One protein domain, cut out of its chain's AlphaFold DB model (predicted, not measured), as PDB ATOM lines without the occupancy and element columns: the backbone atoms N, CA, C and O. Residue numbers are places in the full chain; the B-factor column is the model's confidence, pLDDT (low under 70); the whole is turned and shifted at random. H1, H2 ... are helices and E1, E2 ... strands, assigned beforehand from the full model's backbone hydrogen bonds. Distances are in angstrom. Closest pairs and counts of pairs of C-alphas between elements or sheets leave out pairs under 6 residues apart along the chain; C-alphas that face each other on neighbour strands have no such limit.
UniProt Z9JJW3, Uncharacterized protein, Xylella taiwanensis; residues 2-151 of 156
ATOM      1  N   ALA A   2     -29.356 -27.148  -0.461       92.12
ATOM      2  CA  ALA A   2     -27.990 -26.864  -0.931       92.12
ATOM      3  C   ALA A   2     -27.931 -25.792  -2.039       92.12
ATOM      4  O   ALA A   2     -27.180 -24.830  -1.939       92.12
ATOM      5  N   GLU A   3     -28.815 -25.877  -3.040       95.44
ATOM      6  CA  GLU A   3     -28.933 -24.861  -4.098       95.44
ATOM      7  C   GLU A   3     -29.242 -23.457  -3.551       95.44
ATOM      8  O   GLU A   3     -28.644 -22.478  -3.986       95.44
ATOM      9  N   VAL A   4     -30.119 -23.353  -2.548       95.12
ATOM     10  CA  VAL A   4     -30.449 -22.078  -1.894       95.12
ATOM     11  C   VAL A   4     -29.230 -21.536  -1.149       95.12
ATOM     12  O   VAL A   4     -28.933 -20.351  -1.260       95.12
ATOM     13  N   MET A   5     -28.489 -22.384  -0.432       95.06
ATOM     14  CA  MET A   5     -27.247 -21.967   0.228       95.06
ATOM     15  C   MET A   5     -26.207 -21.487  -0.790       95.06
ATOM     16  O   MET A   5     -25.617 -20.425  -0.605       95.06
ATOM     17  N   SER A   6     -26.038 -22.213  -1.897       95.81
ATOM     18  CA  SER A   6     -25.137 -21.844  -2.993       95.81
ATOM     19  C   SER A   6     -25.508 -20.500  -3.621       95.81
ATOM     20  O   SER A   6     -24.677 -19.590  -3.666       95.81
ATOM     21  N   ALA A   7     -26.781 -20.311  -3.986       97.25
ATOM     22  CA  ALA A   7     -27.288 -19.063  -4.559       97.25
ATOM     23  C   ALA A   7     -27.074 -17.848  -3.636       97.25
ATOM     24  O   ALA A   7     -26.932 -16.723  -4.112       97.25
ATOM     25  N   ASN A   8     -27.010 -18.076  -2.322       96.62
ATOM     26  CA  ASN A   8     -26.792 -17.038  -1.317       96.62
ATOM     27  C   ASN A   8     -25.337 -16.945  -0.822       96.62
ATOM     28  O   ASN A   8     -25.064 -16.144   0.068       96.62
ATOM     29  N   ARG A   9     -24.394 -17.701  -1.406       96.00
ATOM     30  CA  ARG A   9     -22.976 -17.751  -0.986       96.00
ATOM     31  C   ARG A   9     -22.794 -18.182   0.480       96.00
ATOM     32  O   ARG A   9     -21.949 -17.646   1.188       96.00
ATOM     33  N   LEU A  10     -23.594 -19.155   0.918       95.69
ATOM     34  CA  LEU A  10     -23.614 -19.697   2.285       95.69
ATOM     35  C   LEU A  10     -23.029 -21.118   2.399       95.69
ATOM     36  O   LEU A  10     -23.126 -21.724   3.462       95.69
ATOM     37  N   ILE A  11     -22.450 -21.670   1.325       96.25
ATOM     38  CA  ILE A  11     -21.816 -23.000   1.358       96.25
ATOM     39  C   ILE A  11     -20.694 -23.028   2.400       96.25
ATOM     40  O   ILE A  11     -19.870 -22.114   2.469       96.25
ATOM     41  N   GLY A  12     -20.683 -24.077   3.221       92.94
ATOM     42  CA  GLY A  12     -19.769 -24.229   4.350       92.94
ATOM     43  C   GLY A  12     -20.129 -23.372   5.570       92.94
ATOM     44  O   GLY A  12     -19.330 -23.304   6.503       92.94
ATOM     45  N   GLY A  13     -21.296 -22.717   5.571       93.19
ATOM     46  CA  GLY A  13     -21.825 -21.952   6.702       93.19
ATOM     47  C   GLY A  13     -22.641 -22.793   7.691       93.19
ATOM     48  O   GLY A  13     -22.583 -24.027   7.688       93.19
ATOM     49  N   ASP A  14     -23.408 -22.100   8.533       94.56
ATOM     50  CA  ASP A  14     -24.340 -22.686   9.499       94.56
ATOM     51  C   ASP A  14     -25.713 -22.975   8.873       94.56
ATOM     52  O   ASP A  14     -26.288 -22.135   8.176       94.56
ATOM     53  N   TYR A  15     -26.290 -24.134   9.193       94.56
ATOM     54  CA  TYR A  15     -27.684 -24.458   8.885       94.56
ATOM     55  C   TYR A  15     -28.470 -24.745  10.166       94.56
ATOM     56  O   TYR A  15     -28.062 -25.559  10.990       94.56
ATOM     57  N   VAL A  16     -29.619 -24.090  10.328       93.81
ATOM     58  CA  VAL A  16     -30.482 -24.238  11.507       93.81
ATOM     59  C   VAL A  16     -31.772 -24.949  11.107       93.81
ATOM     60  O   VAL A  16     -32.557 -24.419  10.321       93.81
ATOM     61  N   GLU A  17     -32.017 -26.135  11.665       91.94
ATOM     62  CA  GLU A  17     -33.240 -26.912  11.444       91.94
ATOM     63  C   GLU A  17     -34.133 -26.832  12.690       91.94
ATOM     64  O   GLU A  17     -33.924 -27.547  13.666       91.94
ATOM     65  N   LEU A  18     -35.115 -25.922  12.670       88.38
ATOM     66  CA  LEU A  18     -35.977 -25.615  13.827       88.38
ATOM     67  C   LEU A  18     -37.076 -26.655  14.099       88.38
ATOM     68  O   LEU A  18     -37.631 -26.671  15.196       88.38
ATOM     69  N   TYR A  19     -37.390 -27.480  13.099       87.69
ATOM     70  CA  TYR A  19     -38.400 -28.543  13.138       87.69
ATOM     71  C   TYR A  19     -37.761 -29.853  12.694       87.69
ATOM     72  O   TYR A  19     -38.142 -30.438  11.679       87.69
ATOM     73  N   ALA A  20     -36.705 -30.241  13.402       86.56
ATOM     74  CA  ALA A  20     -35.809 -31.278  12.938       86.56
ATOM     75  C   ALA A  20     -36.519 -32.604  12.674       86.56
ATOM     76  O   ALA A  20     -36.260 -33.237  11.650       86.56
ATOM     77  N   GLY A  21     -37.376 -33.076  13.582       86.62
ATOM     78  CA  GLY A  21     -37.827 -34.464  13.559       86.62
ATOM     79  C   GLY A  21     -36.628 -35.418  13.427       86.62
ATOM     80  O   GLY A  21     -35.878 -35.641  14.376       86.62
ATOM     81  N   GLY A  22     -36.419 -35.958  12.220       84.69
ATOM     82  CA  GLY A  22     -35.269 -36.802  11.871       84.69
ATOM     83  C   GLY A  22     -34.021 -36.087  11.319       84.69
ATOM     84  O   GLY A  22     -33.100 -36.787  10.907       84.69
ATOM     85  N   ALA A  23     -33.987 -34.751  11.274       89.00
ATOM     86  CA  ALA A  23     -32.894 -33.886  10.791       89.00
ATOM     87  C   ALA A  23     -32.291 -34.308   9.438       89.00
ATOM     88  O   ALA A  23     -31.082 -34.237   9.203       89.00
ATOM     89  N   GLY A  24     -33.130 -34.831   8.538       88.31
ATOM     90  CA  GLY A  24     -32.665 -35.430   7.287       88.31
ATOM     91  C   GLY A  24     -31.973 -34.419   6.374       88.31
ATOM     92  O   GLY A  24     -30.996 -34.768   5.703       88.31
ATOM     93  N   VAL A  25     -32.455 -33.171   6.369       91.31
ATOM     94  CA  VAL A  25     -31.878 -32.084   5.573       91.31
ATOM     95  C   VAL A  25     -30.563 -31.628   6.188       91.31
ATOM     96  O   VAL A  25     -29.551 -31.699   5.490       91.31
ATOM     97  N   ALA A  26     -30.538 -31.254   7.474       91.06
ATOM     98  CA  ALA A  26     -29.314 -30.819   8.149       91.06
ATOM     99  C   ALA A  26     -28.199 -31.857   8.024       91.06
ATOM    100  O   ALA A  26     -27.095 -31.542   7.585       91.06
ATOM    101  N   MET A  27     -28.503 -33.125   8.303       88.06
ATOM    102  CA  MET A  27     -27.509 -34.188   8.208       88.06
ATOM    103  C   MET A  27     -26.994 -34.399   6.781       88.06
ATOM    104  O   MET A  27     -25.858 -34.823   6.597       88.06
ATOM    105  N   THR A  28     -27.820 -34.151   5.761       90.06
ATOM    106  CA  THR A  28     -27.382 -34.257   4.362       90.06
ATOM    107  C   THR A  28     -26.466 -33.103   3.989       90.06
ATOM    108  O   THR A  28     -25.426 -33.355   3.396       90.06
ATOM    109  N   LEU A  29     -26.803 -31.878   4.401       91.88
ATOM    110  CA  LEU A  29     -25.955 -30.708   4.175       91.88
ATOM    111  C   LEU A  29     -24.593 -30.854   4.862       91.88
ATOM    112  O   LEU A  29     -23.576 -30.531   4.264       91.88
ATOM    113  N   LEU A  30     -24.570 -31.399   6.082       88.81
ATOM    114  CA  LEU A  30     -23.327 -31.671   6.803       88.81
ATOM    115  C   LEU A  30     -22.463 -32.724   6.095       88.81
ATOM    116  O   LEU A  30     -21.260 -32.555   5.969       88.81
ATOM    117  N   ARG A  31     -23.067 -33.823   5.623       86.56
ATOM    118  CA  ARG A  31     -22.336 -34.917   4.953       86.56
ATOM    119  C   ARG A  31     -21.774 -34.544   3.585       86.56
ATOM    120  O   ARG A  31     -20.845 -35.198   3.128       86.56
ATOM    121  N   LEU A  32     -22.401 -33.590   2.905       90.81
ATOM    122  CA  LEU A  32     -21.990 -33.126   1.581       90.81
ATOM    123  C   LEU A  32     -21.109 -31.870   1.654       90.81
ATOM    124  O   LEU A  32     -20.850 -31.266   0.619       90.81
ATOM    125  N   ASP A  33     -20.680 -31.470   2.858       90.00
ATOM    126  CA  ASP A  33     -19.924 -30.242   3.134       90.00
ATOM    127  C   ASP A  33     -20.628 -28.942   2.677       90.00
ATOM    128  O   ASP A  33     -20.027 -27.865   2.656       90.00
ATOM    129  N   ASP A  34     -21.931 -29.005   2.374       94.12
ATOM    130  CA  ASP A  34     -22.759 -27.832   2.067       94.12
ATOM    131  C   ASP A  34     -22.917 -26.933   3.305       94.12
ATOM    132  O   ASP A  34     -23.011 -25.711   3.180       94.12
ATOM    133  N   ALA A  35     -22.923 -27.527   4.504       93.81
ATOM    134  CA  ALA A  35     -22.901 -26.838   5.792       93.81
ATOM    135  C   ALA A  35     -21.758 -27.383   6.657       93.81
ATOM    136  O   ALA A  35     -21.605 -28.594   6.794       93.81
ATOM    137  N   ARG A  36     -20.986 -26.496   7.296       92.75
ATOM    138  CA  ARG A  36     -19.924 -26.896   8.240       92.75
ATOM    139  C   ARG A  36     -20.474 -27.150   9.640       92.75
ATOM    140  O   ARG A  36     -19.929 -27.954  10.393       92.75
ATOM    141  N   HIS A  37     -21.543 -26.446   9.984       91.56
ATOM    142  CA  HIS A  37     -22.171 -26.511  11.291       91.56
ATOM    143  C   HIS A  37     -23.674 -26.656  11.110       91.56
ATOM    144  O   HIS A  37     -24.291 -25.916  10.340       91.56
ATOM    145  N   ILE A  38     -24.272 -27.608  11.819       92.00
ATOM    146  CA  ILE A  38     -25.725 -27.747  11.859       92.00
ATOM    147  C   ILE A  38     -26.248 -27.594  13.281       92.00
ATOM    148  O   ILE A  38     -25.673 -28.116  14.237       92.00
ATOM    149  N   HIS A  39     -27.368 -26.890  13.402       91.75
ATOM    150  CA  HIS A  39     -28.067 -26.655  14.660       91.75
ATOM    151  C   HIS A  39     -29.420 -27.349  14.585       91.75
ATOM    152  O   HIS A  39     -30.274 -26.980  13.776       91.75
ATOM    153  N   ILE A  40     -29.598 -28.376  15.409       89.25
ATOM    154  CA  ILE A  40     -30.805 -29.199  15.439       89.25
ATOM    155  C   ILE A  40     -31.679 -28.742  16.608       89.25
ATOM    156  O   ILE A  40     -31.262 -28.786  17.768       89.25
ATOM    157  N   ASN A  41     -32.906 -28.321  16.306       86.81
ATOM    158  CA  ASN A  41     -33.916 -27.968  17.298       86.81
ATOM    159  C   ASN A  41     -35.265 -28.603  16.935       86.81
ATOM    160  O   ASN A  41     -35.595 -28.803  15.767       86.81
ATOM    161  N   ASP A  42     -36.053 -28.917  17.957       88.00
ATOM    162  CA  ASP A  42     -37.438 -29.345  17.801       88.00
ATOM    163  C   ASP A  42     -38.217 -28.976  19.068       88.00
ATOM    164  O   ASP A  42     -37.694 -29.089  20.179       88.00
ATOM    165  N   LEU A  43     -39.468 -28.541  18.905       85.62
ATOM    166  CA  LEU A  43     -40.347 -28.216  20.031       85.62
ATOM    167  C   LEU A  43     -40.741 -29.474  20.822       85.62
ATOM    168  O   LEU A  43     -41.025 -29.402  22.018       85.62
ATOM    169  N   HIS A  44     -40.785 -30.634  20.166       84.44
ATOM    170  CA  HIS A  44     -41.196 -31.868  20.810       84.44
ATOM    171  C   HIS A  44     -40.068 -32.415  21.695       84.44
ATOM    172  O   HIS A  44     -39.025 -32.853  21.205       84.44
ATOM    173  N   ALA A  45     -40.310 -32.475  23.008       81.44
ATOM    174  CA  ALA A  45     -39.315 -32.885  24.003       81.44
ATOM    175  C   ALA A  45     -38.646 -34.234  23.683       81.44
ATOM    176  O   ALA A  45     -37.432 -34.364  23.820       81.44
ATOM    177  N   SER A  46     -39.402 -35.225  23.190       81.62
ATOM    178  CA  SER A  46     -38.841 -36.531  22.802       81.62
ATOM    179  C   SER A  46     -37.855 -36.448  21.632       81.62
ATOM    180  O   SER A  46     -36.909 -37.228  21.590       81.62
ATOM    181  N   VAL A  47     -38.060 -35.522  20.690       84.88
ATOM    182  CA  VAL A  47     -37.163 -35.335  19.539       84.88
ATOM    183  C   VAL A  47     -35.895 -34.622  19.987       84.88
ATOM    184  O   VAL A  47     -34.798 -35.087  19.685       84.88
ATOM    185  N   HIS A  48     -36.030 -33.553  20.775       86.12
ATOM    186  CA  HIS A  48     -34.877 -32.888  21.375       86.12
ATOM    187  C   HIS A  48     -34.042 -33.863  22.223       86.12
ATOM    188  O   HIS A  48     -32.837 -33.989  22.019       86.12
ATOM    189  N   ALA A  49     -34.683 -34.601  23.137       86.88
ATOM    190  CA  ALA A  49     -34.007 -35.585  23.979       86.88
ATOM    191  C   ALA A  49     -33.321 -36.672  23.141       86.88
ATOM    192  O   ALA A  49     -32.208 -37.084  23.468       86.88
ATOM    193  N   PHE A  50     -33.951 -37.107  22.043       88.81
ATOM    194  CA  PHE A  50     -33.358 -38.080  21.130       88.81
ATOM    195  C   PHE A  50     -32.044 -37.559  20.548       88.81
ATOM    196  O   PHE A  50     -31.021 -38.228  20.679       88.81
ATOM    197  N   TRP A  51     -32.043 -36.353  19.976       86.94
ATOM    198  CA  TRP A  51     -30.827 -35.756  19.423       86.94
ATOM    199  C   TRP A  51     -29.764 -35.492  20.488       86.94
ATOM    200  O   TRP A  51     -28.588 -35.763  20.253       86.94
ATOM    201  N   TRP A  52     -30.165 -35.063  21.684       88.38
ATOM    202  CA  TRP A  52     -29.233 -34.885  22.792       88.38
ATOM    203  C   TRP A  52     -28.538 -36.201  23.172       88.38
ATOM    204  O   TRP A  52     -27.313 -36.237  23.275       88.38
ATOM    205  N   VAL A  53     -29.286 -37.302  23.317       87.75
ATOM    206  CA  VAL A  53     -28.718 -38.628  23.622       87.75
ATOM    207  C   VAL A  53     -27.844 -39.136  22.477       87.75
ATOM    208  O   VAL A  53     -26.789 -39.709  22.736       87.75
ATOM    209  N   VAL A  54     -28.238 -38.906  21.223       86.19
ATOM    210  CA  VAL A  54     -27.422 -39.252  20.049       86.19
ATOM    211  C   VAL A  54     -26.078 -38.522  20.066       86.19
ATOM    212  O   VAL A  54     -25.091 -39.101  19.635       86.19
ATOM    213  N   LEU A  55     -25.996 -37.296  20.581       84.38
ATOM    214  CA  LEU A  55     -24.728 -36.562  20.643       84.38
ATOM    215  C   LEU A  55     -23.891 -36.878  21.889       84.38
ATOM    216  O   LEU A  55     -22.670 -36.932  21.797       84.38
ATOM    217  N   HIS A  56     -24.527 -37.095  23.042       85.00
ATOM    218  CA  HIS A  56     -23.822 -37.143  24.333       85.00
ATOM    219  C   HIS A  56     -23.741 -38.541  24.954       85.00
ATOM    220  O   HIS A  56     -22.935 -38.771  25.851       85.00
ATOM    221  N   ARG A  57     -24.594 -39.474  24.524       87.62
ATOM    222  CA  ARG A  57     -24.706 -40.839  25.071       87.62
ATOM    223  C   ARG A  57     -24.901 -41.871  23.957       87.62
ATOM    224  O   ARG A  57     -25.669 -42.828  24.099       87.62
ATOM    225  N   ASN A  58     -24.225 -41.662  22.827       82.06
ATOM    226  CA  ASN A  58     -24.340 -42.524  21.652       82.06
ATOM    227  C   ASN A  58     -23.966 -43.978  21.958       82.06
ATOM    228  O   ASN A  58     -24.701 -44.870  21.553       82.06
ATOM    229  N   GLU A  59     -22.882 -44.234  22.686       84.06
ATOM    230  CA  GLU A  59     -22.389 -45.576  23.003       84.06
ATOM    231  C   GLU A  59     -23.412 -46.374  23.812       84.06
ATOM    232  O   GLU A  59     -23.739 -47.505  23.440       84.06
ATOM    233  N   ASP A  60     -23.994 -45.758  24.843       88.62
ATOM    234  CA  ASP A  60     -25.065 -46.350  25.648       88.62
ATOM    235  C   ASP A  60     -26.278 -46.692  24.777       88.62
ATOM    236  O   ASP A  60     -26.831 -47.796  24.854       88.62
ATOM    237  N   LEU A  61     -26.696 -45.748  23.924       85.94
ATOM    238  CA  LEU A  61     -27.836 -45.938  23.034       85.94
ATOM    239  C   LEU A  61     -27.554 -47.069  22.036       85.94
ATOM    240  O   LEU A  61     -28.382 -47.971  21.883       85.94
ATOM    241  N   CYS A  62     -26.370 -47.080  21.419       83.44
ATOM    242  CA  CYS A  62     -25.915 -48.151  20.534       83.44
ATOM    243  C   CYS A  62     -25.956 -49.501  21.240       83.44
ATOM    244  O   CYS A  62     -26.461 -50.478  20.688       83.44
ATOM    245  N   GLN A  63     -25.404 -49.569  22.449       87.25
ATOM    246  CA  GLN A  63     -25.290 -50.807  23.200       87.25
ATOM    247  C   GLN A  63     -26.673 -51.347  23.556       87.25
ATOM    248  O   GLN A  63     -26.954 -52.529  23.341       87.25
ATOM    249  N   ARG A  64     -27.583 -50.474  24.000       91.88
ATOM    250  CA  ARG A  64     -28.976 -50.843  24.264       91.88
ATOM    251  C   ARG A  64     -29.684 -51.338  23.007       91.88
ATOM    252  O   ARG A  64     -30.373 -52.357  23.058       91.88
ATOM    253  N   ILE A  65     -29.486 -50.666  21.876       86.75
ATOM    254  CA  ILE A  65     -30.025 -51.075  20.574       86.75
ATOM    255  C   ILE A  65     -29.507 -52.463  20.173       86.75
ATOM    256  O   ILE A  65     -30.309 -53.330  19.830       86.75
ATOM    257  N   ARG A  66     -28.189 -52.693  20.240       84.94
ATOM    258  CA  ARG A  66     -27.557 -53.972  19.862       84.94
ATOM    259  C   ARG A  66     -28.030 -55.133  20.737       84.94
ATOM    260  O   ARG A  66     -28.247 -56.227  20.220       84.94
ATOM    261  N   ASN A  67     -28.219 -54.886  22.032       89.62
ATOM    262  CA  ASN A  67     -28.591 -55.916  23.005       89.62
ATOM    263  C   ASN A  67     -30.098 -56.185  23.063       89.62
ATOM    264  O   ASN A  67     -30.526 -57.191  23.636       89.62
ATOM    265  N   THR A  68     -30.927 -55.313  22.487       89.50
ATOM    266  CA  THR A  68     -32.377 -55.482  22.556       89.50
ATOM    267  C   THR A  68     -32.861 -56.476  21.510       89.50
ATOM    268  O   THR A  68     -32.861 -56.218  20.304       89.50
ATOM    269  N   ARG A  69     -33.377 -57.615  21.980       88.75
ATOM    270  CA  ARG A  69     -34.076 -58.565  21.116       88.75
ATOM    271  C   ARG A  69     -35.439 -58.013  20.708       88.75
ATOM    272  O   ARG A  69     -36.347 -57.863  21.523       88.75
ATOM    273  N   ILE A  70     -35.612 -57.820  19.409       85.75
ATOM    274  CA  ILE A  70     -36.868 -57.344  18.838       85.75
ATOM    275  C   ILE A  70     -37.932 -58.449  18.923       85.75
ATOM    276  O   ILE A  70     -37.733 -59.572  18.457       85.75
ATOM    277  N   SER A  71     -39.068 -58.137  19.546       86.81
ATOM    278  CA  SER A  71     -40.214 -59.039  19.696       86.81
ATOM    279  C   SER A  71     -41.501 -58.244  19.917       86.81
ATOM    280  O   SER A  71     -41.448 -57.074  20.289       86.81
ATOM    281  N   MET A  72     -42.672 -58.871  19.767       86.88
ATOM    282  CA  MET A  72     -43.941 -58.221  20.130       86.88
ATOM    283  C   MET A  72     -44.009 -57.865  21.620       86.88
ATOM    284  O   MET A  72     -44.566 -56.833  21.981       86.88
ATOM    285  N   ARG A  73     -43.391 -58.678  22.488       91.81
ATOM    286  CA  ARG A  73     -43.251 -58.367  23.917       91.81
ATOM    287  C   ARG A  73     -42.424 -57.101  24.134       91.81
ATOM    288  O   ARG A  73     -42.779 -56.276  24.967       91.81
ATOM    289  N   GLU A  74     -41.331 -56.953  23.389       93.50
ATOM    290  CA  GLU A  74     -40.519 -55.733  23.397       93.50
ATOM    291  C   GLU A  74     -41.328 -54.529  22.923       93.50
ATOM    292  O   GLU A  74     -41.383 -53.513  23.602       93.50
ATOM    293  N   TRP A  75     -42.028 -54.683  21.801       93.38
ATOM    294  CA  TRP A  75     -42.857 -53.635  21.223       93.38
ATOM    295  C   TRP A  75     -43.931 -53.129  22.194       93.38
ATOM    296  O   TRP A  75     -44.070 -51.921  22.377       93.38
ATOM    297  N   HIS A  76     -44.641 -54.033  22.879       93.44
ATOM    298  CA  HIS A  76     -45.609 -53.650  23.910       93.44
ATOM    299  C   HIS A  76     -44.951 -52.918  25.084       93.44
ATOM    300  O   HIS A  76     -45.520 -51.946  25.576       93.44
ATOM    301  N   ARG A  77     -43.745 -53.329  25.499       95.75
ATOM    302  CA  ARG A  77     -43.004 -52.635  26.560       95.75
ATOM    303  C   ARG A  77     -42.657 -51.208  26.153       95.75
ATOM    304  O   ARG A  77     -42.936 -50.285  26.904       95.75
ATOM    305  N   GLN A  78     -42.124 -51.017  24.949       95.38
ATOM    306  CA  GLN A  78     -41.778 -49.679  24.466       95.38
ATOM    307  C   GLN A  78     -43.020 -48.799  24.286       95.38
ATOM    308  O   GLN A  78     -42.987 -47.615  24.614       95.38
ATOM    309  N   ARG A  79     -44.156 -49.372  23.863       94.31
ATOM    310  CA  ARG A  79     -45.441 -48.655  23.863       94.31
ATOM    311  C   ARG A  79     -45.862 -48.187  25.252       94.31
ATOM    312  O   ARG A  79     -46.369 -47.076  25.342       94.31
ATOM    313  N   ALA A  80     -45.656 -48.997  26.289       94.88
ATOM    314  CA  ALA A  80     -45.984 -48.613  27.659       94.88
ATOM    315  C   ALA A  80     -45.132 -47.425  28.137       94.88
ATOM    316  O   ALA A  80     -45.688 -46.488  28.700       94.88
ATOM    317  N   VAL A  81     -43.833 -47.410  27.807       94.69
ATOM    318  CA  VAL A  81     -42.923 -46.287  28.117       94.69
ATOM    319  C   VAL A  81     -43.409 -44.968  27.496       94.69
ATOM    320  O   VAL A  81     -43.360 -43.934  28.146       94.69
ATOM    321  N   GLN A  82     -43.947 -44.980  26.267       91.00
ATOM    322  CA  GLN A  82     -44.501 -43.761  25.637       91.00
ATOM    323  C   GLN A  82     -45.761 -43.221  26.322       91.00
ATOM    324  O   GLN A  82     -46.147 -42.081  26.086       91.00
ATOM    325  N   THR A  83     -46.451 -44.057  27.095       90.69
ATOM    326  CA  THR A  83     -47.684 -43.692  27.807       90.69
ATOM    327  C   THR A  83     -47.460 -43.474  29.298       90.69
ATOM    328  O   THR A  83     -48.410 -43.193  30.025       90.69
ATOM    329  N   GLU A  84     -46.227 -43.640  29.766       91.62
ATOM    330  CA  GLU A  84     -45.856 -43.392  31.147       91.62
ATOM    331  C   GLU A  84     -45.924 -41.891  31.447       91.62
ATOM    332  O   GLU A  84     -45.574 -41.062  30.610       91.62
ATOM    333  N   ALA A  85     -46.395 -41.529  32.642       90.00
ATOM    334  CA  ALA A  85     -46.553 -40.125  33.017       90.00
ATOM    335  C   ALA A  85     -45.203 -39.399  33.170       90.00
ATOM    336  O   ALA A  85     -45.119 -38.199  32.926       90.00
ATOM    337  N   SER A  86     -44.158 -40.124  33.580       89.56
ATOM    338  CA  SER A  86     -42.816 -39.586  33.810       89.56
ATOM    339  C   SER A  86     -41.749 -40.657  33.532       89.56
ATOM    340  O   SER A  86     -41.117 -41.135  34.476       89.56
ATOM    341  N   PRO A  87     -41.561 -41.067  32.265       89.00
ATOM    342  CA  PRO A  87     -40.546 -42.053  31.916       89.00
ATOM    343  C   PRO A  87     -39.144 -41.493  32.162       89.00
ATOM    344  O   PRO A  87     -38.910 -40.287  32.024       89.00
ATOM    345  N   ASP A  88     -38.189 -42.380  32.443       92.69
ATOM    346  CA  ASP A  88     -36.776 -42.014  32.379       92.69
ATOM    347  C   ASP A  88     -36.457 -41.428  30.980       92.69
ATOM    348  O   ASP A  88     -36.864 -42.004  29.962       92.69
ATOM    349  N   PRO A  89     -35.749 -40.286  30.878       90.31
ATOM    350  CA  PRO A  89     -35.499 -39.641  29.591       90.31
ATOM    351  C   PRO A  89     -34.778 -40.538  28.581       90.31
ATOM    352  O   PRO A  89     -35.076 -40.493  27.385       90.31
ATOM    353  N   PHE A  90     -33.841 -41.372  29.037       93.25
ATOM    354  CA  PHE A  90     -33.106 -42.274  28.157       93.25
ATOM    355  C   PHE A  90     -33.987 -43.451  27.709       93.25
ATOM    356  O   PHE A  90     -33.938 -43.845  26.538       93.25
ATOM    357  N   ASP A  91     -34.856 -43.961  28.588       93.94
ATOM    358  CA  ASP A  91     -35.898 -44.932  28.229       93.94
ATOM    359  C   ASP A  91     -36.879 -44.367  27.195       93.94
ATOM    360  O   ASP A  91     -37.189 -45.045  26.207       93.94
ATOM    361  N   LEU A  92     -37.323 -43.118  27.366       91.88
ATOM    362  CA  LEU A  92     -38.205 -42.436  26.418       91.88
ATOM    363  C   LEU A  92     -37.544 -42.293  25.044       91.88
ATOM    364  O   LEU A  92     -38.178 -42.564  24.019       91.88
ATOM    365  N   VAL A  93     -36.269 -41.906  25.003       92.88
ATOM    366  CA  VAL A  93     -35.483 -41.813  23.763       92.88
ATOM    367  C   VAL A  93     -35.370 -43.170  23.078       92.88
ATOM    368  O   VAL A  93     -35.665 -43.288  21.884       92.88
ATOM    369  N   PHE A  94     -34.993 -44.206  23.829       93.88
ATOM    370  CA  PHE A  94     -34.878 -45.555  23.290       93.88
ATOM    371  C   PHE A  94     -36.219 -46.060  22.748       93.88
ATOM    372  O   PHE A  94     -36.283 -46.580  21.633       93.88
ATOM    373  N   SER A  95     -37.299 -45.859  23.504       93.62
ATOM    374  CA  SER A  95     -38.653 -46.216  23.090       93.62
ATOM    375  C   SER A  95     -39.070 -45.475  21.815       93.62
ATOM    376  O   SER A  95     -39.584 -46.089  20.876       93.62
ATOM    377  N   THR A  96     -38.791 -44.168  21.749       91.50
ATOM    378  CA  THR A  96     -39.098 -43.315  20.591       91.50
ATOM    379  C   THR A  96     -38.411 -43.861  19.348       91.50
ATOM    380  O   THR A  96     -39.066 -44.100  18.332       91.50
ATOM    381  N   PHE A  97     -37.114 -44.155  19.449       91.31
ATOM    382  CA  PHE A  97     -36.340 -44.759  18.371       91.31
ATOM    383  C   PHE A  97     -36.875 -46.139  17.970       91.31
ATOM    384  O   PHE A  97     -37.140 -46.391  16.792       91.31
ATOM    385  N   PHE A  98     -37.084 -47.030  18.942       92.44
ATOM    386  CA  PHE A  98     -37.549 -48.394  18.702       92.44
ATOM    387  C   PHE A  98     -38.889 -48.407  17.958       92.44
ATOM    388  O   PHE A  98     -39.041 -49.090  16.941       92.44
ATOM    389  N   LEU A  99     -39.867 -47.633  18.431       91.75
ATOM    390  CA  LEU A  99     -41.192 -47.552  17.817       91.75
ATOM    391  C   LEU A  99     -41.137 -46.861  16.458       91.75
ATOM    392  O   LEU A  99     -41.767 -47.327  15.514       91.75
ATOM    393  N   ASN A 100     -40.315 -45.828  16.304       90.69
ATOM    394  CA  ASN A 100     -40.081 -45.191  15.013       90.69
ATOM    395  C   ASN A 100     -39.447 -46.145  13.975       90.69
ATOM    396  O   ASN A 100     -39.644 -45.963  12.776       90.69
ATOM    397  N   ARG A 101     -38.729 -47.194  14.395       90.44
ATOM    398  CA  ARG A 101     -38.185 -48.220  13.483       90.44
ATOM    399  C   ARG A 101     -39.092 -49.440  13.298       90.44
ATOM    400  O   ARG A 101     -38.941 -50.161  12.315       90.44
ATOM    401  N   THR A 102     -40.032 -49.677  14.212       89.19
ATOM    402  CA  THR A 102     -40.903 -50.870  14.212       89.19
ATOM    403  C   THR A 102     -42.370 -50.583  13.893       89.19
ATOM    404  O   THR A 102     -43.130 -51.528  13.676       89.19
ATOM    405  N   ASN A 103     -42.773 -49.313  13.799       90.88
ATOM    406  CA  ASN A 103     -44.121 -48.897  13.413       90.88
ATOM    407  C   ASN A 103     -44.232 -48.520  11.938       90.88
ATOM    408  O   ASN A 103     -43.280 -48.085  11.286       90.88
ATOM    409  N   ARG A 104     -45.444 -48.671  11.402       84.94
ATOM    410  CA  ARG A 104     -45.788 -48.258  10.044       84.94
ATOM    411  C   ARG A 104     -45.484 -46.768   9.866       84.94
ATOM    412  O   ARG A 104     -45.902 -45.946  10.679       84.94
ATOM    413  N   SER A 105     -44.750 -46.453   8.799       84.62
ATOM    414  CA  SER A 105     -44.312 -45.091   8.458       84.62
ATOM    415  C   SER A 105     -43.468 -44.400   9.541       84.62
ATOM    416  O   SER A 105     -43.318 -43.185   9.510       84.62
ATOM    417  N   GLY A 106     -42.945 -45.151  10.516       83.75
ATOM    418  CA  GLY A 106     -42.175 -44.614  11.638       83.75
ATOM    419  C   GLY A 106     -42.958 -43.725  12.605       83.75
ATOM    420  O   GLY A 106     -42.367 -43.026  13.425       83.75
ATOM    421  N   ILE A 107     -44.290 -43.757  12.561       87.19
ATOM    422  CA  ILE A 107     -45.119 -42.983  13.487       87.19
ATOM    423  C   ILE A 107     -45.032 -43.641  14.869       87.19
ATOM    424  O   ILE A 107     -45.472 -44.777  15.039       87.19
ATOM    425  N   VAL A 108     -44.504 -42.936  15.874       87.38
ATOM    426  CA  VAL A 108     -44.316 -43.454  17.250       87.38
ATOM    427  C   VAL A 108     -45.641 -43.932  17.856       87.38
ATOM    428  O   VAL A 108     -45.734 -45.025  18.423       87.38
ATOM    429  N   LEU A 109     -46.709 -43.162  17.636       86.00
ATOM    430  CA  LEU A 109     -48.060 -43.516  18.070       86.00
ATOM    431  C   LEU A 109     -48.777 -44.507  17.136       86.00
ATOM    432  O   LEU A 109     -49.849 -45.002  17.485       86.00
ATOM    433  N   GLY A 110     -48.173 -44.850  15.999       87.00
ATOM    434  CA  GLY A 110     -48.714 -45.769  15.007       87.00
ATOM    435  C   GLY A 110     -48.726 -47.236  15.446       87.00
ATOM    436  O   GLY A 110     -48.328 -47.610  16.549       87.00
ATOM    437  N   GLY A 111     -49.216 -48.089  14.548       85.44
ATOM    438  CA  GLY A 111     -49.200 -49.541  14.725       85.44
ATOM    439  C   GLY A 111     -47.920 -50.179  14.195       85.44
ATOM    440  O   GLY A 111     -47.264 -49.625  13.315       85.44
ATOM    441  N   VAL A 112     -47.614 -51.383  14.683       86.25
ATOM    442  CA  VAL A 112     -46.480 -52.198  14.223       86.25
ATOM    443  C   VAL A 112     -46.492 -52.413  12.698       86.25
ATOM    444  O   VAL A 112     -47.553 -52.584  12.080       86.25
ATOM    445  N   ILE A 113     -45.310 -52.422  12.077       78.44
ATOM    446  CA  ILE A 113     -45.136 -52.758  10.658       78.44
ATOM    447  C   ILE A 113     -45.704 -54.161  10.403       78.44
ATOM    448  O   ILE A 113     -45.383 -55.116  11.102       78.44
ATOM    449  N   GLY A 114     -46.548 -54.296   9.376       68.31
ATOM    450  CA  GLY A 114     -47.170 -55.575   9.006       68.31
ATOM    451  C   GLY A 114     -48.519 -55.874   9.673       68.31
ATOM    452  O   GLY A 114     -49.156 -56.857   9.294       68.31
ATOM    453  N   GLY A 115     -48.996 -55.005  10.575       62.84
ATOM    454  CA  GLY A 115     -50.319 -55.093  11.204       62.84
ATOM    455  C   GLY A 115     -50.393 -56.056  12.400       62.84
ATOM    456  O   GLY A 115     -49.580 -56.962  12.542       62.84
ATOM    457  N   LYS A 116     -51.405 -55.871  13.262       54.75
ATOM    458  CA  LYS A 116     -51.614 -56.656  14.503       54.75
ATOM    459  C   LYS A 116     -52.134 -58.091  14.277       54.75
ATOM    460  O   LYS A 116     -52.283 -58.838  15.233       54.75
ATOM    461  N   GLY A 117     -52.444 -58.467  13.033       44.44
ATOM    462  CA  GLY A 117     -53.226 -59.669  12.706       44.44
ATOM    463  C   GLY A 117     -52.445 -60.887  12.210       44.44
ATOM    464  O   GLY A 117     -53.070 -61.869  11.818       44.44
ATOM    465  N   ARG A 118     -51.109 -60.869  12.177       40.91
ATOM    466  CA  ARG A 118     -50.344 -62.051  11.755       40.91
ATOM    467  C   ARG A 118     -49.795 -62.754  12.978       40.91
ATOM    468  O   ARG A 118     -48.909 -62.233  13.651       40.91
ATOM    469  N   ARG A 119     -50.371 -63.932  13.239       39.84
ATOM    470  CA  ARG A 119     -49.842 -64.906  14.183       39.84
ATOM    471  C   ARG A 119     -48.340 -65.026  13.954       39.84
ATOM    472  O   ARG A 119     -47.847 -65.007  12.827       39.84
ATOM    473  N   GLU A 120     -47.671 -65.074  15.087       46.16
ATOM    474  CA  GLU A 120     -46.290 -65.451  15.315       46.16
ATOM    475  C   GLU A 120     -45.872 -66.554  14.330       46.16
ATOM    476  O   GLU A 120     -46.723 -67.329  13.901       46.16
ATOM    477  N   HIS A 121     -44.583 -66.625  13.993       37.78
ATOM    478  CA  HIS A 121     -43.950 -67.465  12.959       37.78
ATOM    479  C   HIS A 121     -43.709 -66.749  11.611       37.78
ATOM    480  O   HIS A 121     -44.477 -66.822  10.658       37.78
ATOM    481  N   GLY A 122     -42.547 -66.092  11.505       38.69
ATOM    482  CA  GLY A 122     -41.763 -66.195  10.266       38.69
ATOM    483  C   GLY A 122     -41.305 -64.915   9.568       38.69
ATOM    484  O   GLY A 122     -40.376 -64.998   8.770       38.69
ATOM    485  N   ARG A 123     -41.859 -63.723   9.847       39.91
ATOM    486  CA  ARG A 123     -41.486 -62.509   9.074       39.91
ATOM    487  C   ARG A 123     -40.531 -61.530   9.759       39.91
ATOM    488  O   ARG A 123     -39.943 -60.698   9.077       39.91
ATOM    489  N   TRP A 124     -40.294 -61.688  11.061       47.84
ATOM    490  CA  TRP A 124     -39.241 -60.950  11.777       47.84
ATOM    491  C   TRP A 124     -37.821 -61.397  11.372       47.84
ATOM    492  O   TRP A 124     -36.864 -60.694  11.656       47.84
ATOM    493  N   GLY A 125     -37.677 -62.541  10.687       36.19
ATOM    494  CA  GLY A 125     -36.378 -63.156  10.382       36.19
ATOM    495  C   GLY A 125     -35.730 -62.803   9.034       36.19
ATOM    496  O   GLY A 125     -34.665 -63.339   8.753       36.19
ATOM    497  N   ARG A 126     -36.332 -61.965   8.170       33.69
ATOM    498  CA  ARG A 126     -35.779 -61.692   6.815       33.69
ATOM    499  C   ARG A 126     -35.565 -60.235   6.429       33.69
ATOM    500  O   ARG A 126     -34.941 -59.981   5.405       33.69
ATOM    501  N   VAL A 127     -36.003 -59.273   7.233       40.34
ATOM    502  CA  VAL A 127     -35.417 -57.934   7.142       40.34
ATOM    503  C   VAL A 127     -34.309 -57.953   8.166       40.34
ATOM    504  O   VAL A 127     -34.629 -58.015   9.345       40.34
ATOM    505  N   SER A 128     -33.044 -58.004   7.740       38.00
ATOM    506  CA  SER A 128     -31.877 -57.913   8.630       38.00
ATOM    507  C   SER A 128     -32.078 -56.709   9.554       38.00
ATOM    508  O   SER A 128     -31.832 -55.568   9.174       38.00
ATOM    509  N   THR A 129     -32.645 -56.927  10.737       41.59
ATOM    510  CA  THR A 129     -33.269 -55.847  11.517       41.59
ATOM    511  C   THR A 129     -32.208 -55.089  12.306       41.59
ATOM    512  O   THR A 129     -32.354 -53.895  12.551       41.59
ATOM    513  N   GLN A 130     -31.067 -55.744  12.550       39.28
ATOM    514  CA  GLN A 130     -29.806 -55.098  12.907       39.28
ATOM    515  C   GLN A 130     -29.372 -54.056  11.866       39.28
ATOM    516  O   GLN A 130     -28.877 -53.020  12.279       39.28
ATOM    517  N   LYS A 131     -29.650 -54.241  10.559       35.72
ATOM    518  CA  LYS A 131     -29.373 -53.215   9.525       35.72
ATOM    519  C   LYS A 131     -30.257 -51.973   9.656       35.72
ATOM    520  O   LYS A 131     -29.805 -50.871   9.384       35.72
ATOM    521  N   ILE A 132     -31.524 -52.130  10.057       40.22
ATOM    522  CA  ILE A 132     -32.446 -50.987  10.221       40.22
ATOM    523  C   ILE A 132     -32.011 -50.110  11.397       40.22
ATOM    524  O   ILE A 132     -32.099 -48.887  11.318       40.22
ATOM    525  N   LEU A 133     -31.537 -50.742  12.471       44.38
ATOM    526  CA  LEU A 133     -31.045 -50.049  13.654       44.38
ATOM    527  C   LEU A 133     -29.606 -49.529  13.457       44.38
ATOM    528  O   LEU A 133     -29.296 -48.442  13.936       44.38
ATOM    529  N   SER A 134     -28.756 -50.228  12.691       42.28
ATOM    530  CA  SER A 134     -27.394 -49.778  12.361       42.28
ATOM    531  C   SER A 134     -27.357 -48.648  11.328       42.28
ATOM    532  O   SER A 134     -26.481 -47.798  11.400       42.28
ATOM    533  N   ASN A 135     -28.313 -48.572  10.395       42.56
ATOM    534  CA  ASN A 135     -28.377 -47.468   9.424       42.56
ATOM    535  C   ASN A 135     -28.772 -46.124  10.064       42.56
ATOM    536  O   ASN A 135     -28.579 -45.081   9.451       42.56
ATOM    537  N   GLY A 136     -29.330 -46.124  11.281       45.94
ATOM    538  CA  GLY A 136     -29.534 -44.896  12.059       45.94
ATOM    539  C   GLY A 136     -28.255 -44.382  12.729       45.94
ATOM    540  O   GLY A 136     -28.212 -43.231  13.142       45.94
ATOM    541  N   LEU A 137     -27.215 -45.219  12.823       49.50
ATOM    542  CA  LEU A 137     -25.961 -44.924  13.523       49.50
ATOM    543  C   LEU A 137     -24.878 -44.318  12.626       49.50
ATOM    544  O   LEU A 137     -24.005 -43.608  13.119       49.50
ATOM    545  N   SER A 138     -24.999 -44.467  11.304       48.09
ATOM    546  CA  SER A 138     -24.125 -43.809  10.317       48.09
ATOM    547  C   SER A 138     -24.292 -42.281  10.254       48.09
ATOM    548  O   SER A 138     -23.702 -41.622   9.404       48.09
ATOM    549  N   VAL A 139     -25.128 -41.704  11.120       48.41
ATOM    550  CA  VAL A 139     -25.310 -40.255  11.279       48.41
ATOM    551  C   VAL A 139     -24.084 -39.624  11.951       48.41
ATOM    552  O   VAL A 139     -23.767 -38.482  11.648       48.41
ATOM    553  N   LEU A 140     -23.360 -40.369  12.797       47.59
ATOM    554  CA  LEU A 140     -22.224 -39.841  13.565       47.59
ATOM    555  C   LEU A 140     -20.860 -40.177  12.950       47.59
ATOM    556  O   LEU A 140     -19.943 -39.368  13.025       47.59
ATOM    557  N   GLU A 141     -20.727 -41.330  12.290       45.84
ATOM    558  CA  GLU A 141     -19.435 -41.808  11.763       45.84
ATOM    559  C   GLU A 141     -19.022 -41.173  10.418       45.84
ATOM    560  O   GLU A 141     -17.956 -41.478   9.893       45.84
ATOM    561  N   GLY A 142     -19.848 -40.285   9.850       48.56
ATOM    562  CA  GLY A 142     -19.639 -39.687   8.524       48.56
ATOM    563  C   GLY A 142     -19.606 -38.159   8.493       48.56
ATOM    564  O   GLY A 142     -19.850 -37.584   7.434       48.56
ATOM    565  N   CYS A 143     -19.372 -37.488   9.624       49.72
ATOM    566  CA  CYS A 143     -19.229 -36.031   9.636       49.72
ATOM    567  C   CYS A 143     -17.845 -35.669   9.077       49.72
ATOM    568  O   CYS A 143     -16.844 -35.751   9.789       49.72
ATOM    569  N   GLY A 144     -17.768 -35.302   7.798       52.28
ATOM    570  CA  GLY A 144     -16.566 -34.709   7.219       52.28
ATOM    571  C   GLY A 144     -16.272 -33.386   7.917       52.28
ATOM    572  O   GLY A 144     -16.919 -32.398   7.630       52.28
ATOM    573  N   GLY A 145     -15.382 -33.369   8.913       60.00
ATOM    574  CA  GLY A 145     -14.868 -32.162   9.589       60.00
ATOM    575  C   GLY A 145     -15.866 -31.199  10.270       60.00
ATOM    576  O   GLY A 145     -15.424 -30.318  11.006       60.00
ATOM    577  N   GLY A 146     -17.174 -31.321  10.042       67.81
ATOM    578  CA  GLY A 146     -18.216 -30.427  10.534       67.81
ATOM    579  C   GLY A 146     -18.762 -30.821  11.906       67.81
ATOM    580  O   GLY A 146     -18.525 -31.928  12.393       67.81
ATOM    581  N   SER A 147     -19.502 -29.910  12.546       81.75
ATOM    582  CA  SER A 147     -20.047 -30.120  13.894       81.75
ATOM    583  C   SER A 147     -21.571 -30.026  13.962       81.75
ATOM    584  O   SER A 147     -22.231 -29.400  13.131       81.75
ATOM    585  N   ILE A 148     -22.125 -30.664  14.994       84.38
ATOM    586  CA  ILE A 148     -23.558 -30.710  15.286       84.38
ATOM    587  C   ILE A 148     -23.779 -30.109  16.672       84.38
ATOM    588  O   ILE A 148     -23.083 -30.470  17.621       84.38
ATOM    589  N   SER A 149     -24.766 -29.227  16.797       83.00
ATOM    590  CA  SER A 149     -25.257 -28.734  18.081       83.00
ATOM    591  C   SER A 149     -26.752 -29.024  18.228       83.00
ATOM    592  O   SER A 149     -27.498 -29.098  17.248       83.00
ATOM    593  N   THR A 150     -27.201 -29.178  19.472       75.69
ATOM    594  CA  THR A 150     -28.625 -29.225  19.817       75.69
ATOM    595  C   THR A 150     -28.927 -28.118  20.801       75.69
ATOM    596  O   THR A 150     -28.244 -28.001  21.817       75.69
ATOM    597  N   THR A 151     -29.966 -27.337  20.529       66.81
ATOM    598  CA  THR A 151     -30.494 -26.345  21.471       66.81
ATOM    599  C   THR A 151     -31.969 -26.639  21.674       66.81
ATOM    600  O   THR A 151     -32.666 -26.856  20.691       66.81
TER     601      THR A 151
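This is residues 2 to 151 of the 156 residues of an uncharacterized protein of Xylella taiwanensis (UniProt Z9JJW3). A small sheet of three parallel strands, E1, E2 and E3, with H2 packed over one face, makes one end of an elongated domain, and a cluster of crossed helices round H6 makes the other. H3 joins the two parts, touching H6 and lying on the sheet; H5 and H4 also touch H6, while the unnamed stretch 103 to 128 runs out at the helical end before the chain returns through H7 to E3. The printed part has 150 residues, with seven named helices and three named strands in the order H1 E1 H2 E2 H3 H4 H5 H6 H7 E3; the class is mostly helix. It is compact, with a radius of gyration of the C-alphas of 17.1 A, and spans 56 by 35 by 25 A.

The strands are E1, residues 13 to 17, 13.3 A long; E2, residues 35 to 40, 12.7 A; and E3, residues 147 to 150, ending at C-alpha 150 (-28.625, -29.225, 19.817). H1, residues 2 to 7, begins at C-alpha 2 (-27.990, -26.864, -0.931). H2 is residues 24 to 31, H3 residues 45 to 56, 16.1 A, H4 residues 58 to 67, H5 residues 72 to 82, 15.5 A, and H7 residues 129 to 134. H6, residues 89 to 102, is the longest helix, 19.8 A.

The sheet runs E1 E2 E3. N 15 and O 37 are 2.9 A apart, within hydrogen-bond range, as are N 38 and O 147, at 3.0 A. H2 and H3 are on one face, in two layers. H2 runs along the strands at a height of 8.4 A over the sheet. E1, H2 and E2 form a strand-helix-strand unit, two parallel neighbour strands with a helix between, with a right-handed crossover; E2, H3 to H7 and E3 form another. H1 only grazes the sheet. The closest C-alphas of H3 and E3, Trp 52 and Thr 150, are 6.4 A apart. H6, the hub, touches H3, about perpendicular at 80 degrees, closest at C-alphas 50 and 93, 5.0 A. H6 touches H5 at a steep tilt of 48 degrees, opposite ways, closest at C-alphas 78 and 95, 4.9 A. H6 and H4 only just touch, with 3 pairs of C-alphas within 8 A, through residue 94 of H6 alone, closest to C-alpha 61 at 7.1 A. H7 is close to but not clearly touching H4, at C-alphas 65 and 133, 7.1 A. In H1 to H7 every O i to N i+4 pair is within hydrogen-bond range.

The C-alphas farthest apart, of Arg 9 and Arg 119, are 56.4 A apart. The printed part has no cut. The links H6 to H7, 26 residues, and H7 to E3, 12 residues, are long. The mean pLDDT of the printed part is 79.8; residues 114 to 146 and residue 151 are under 70.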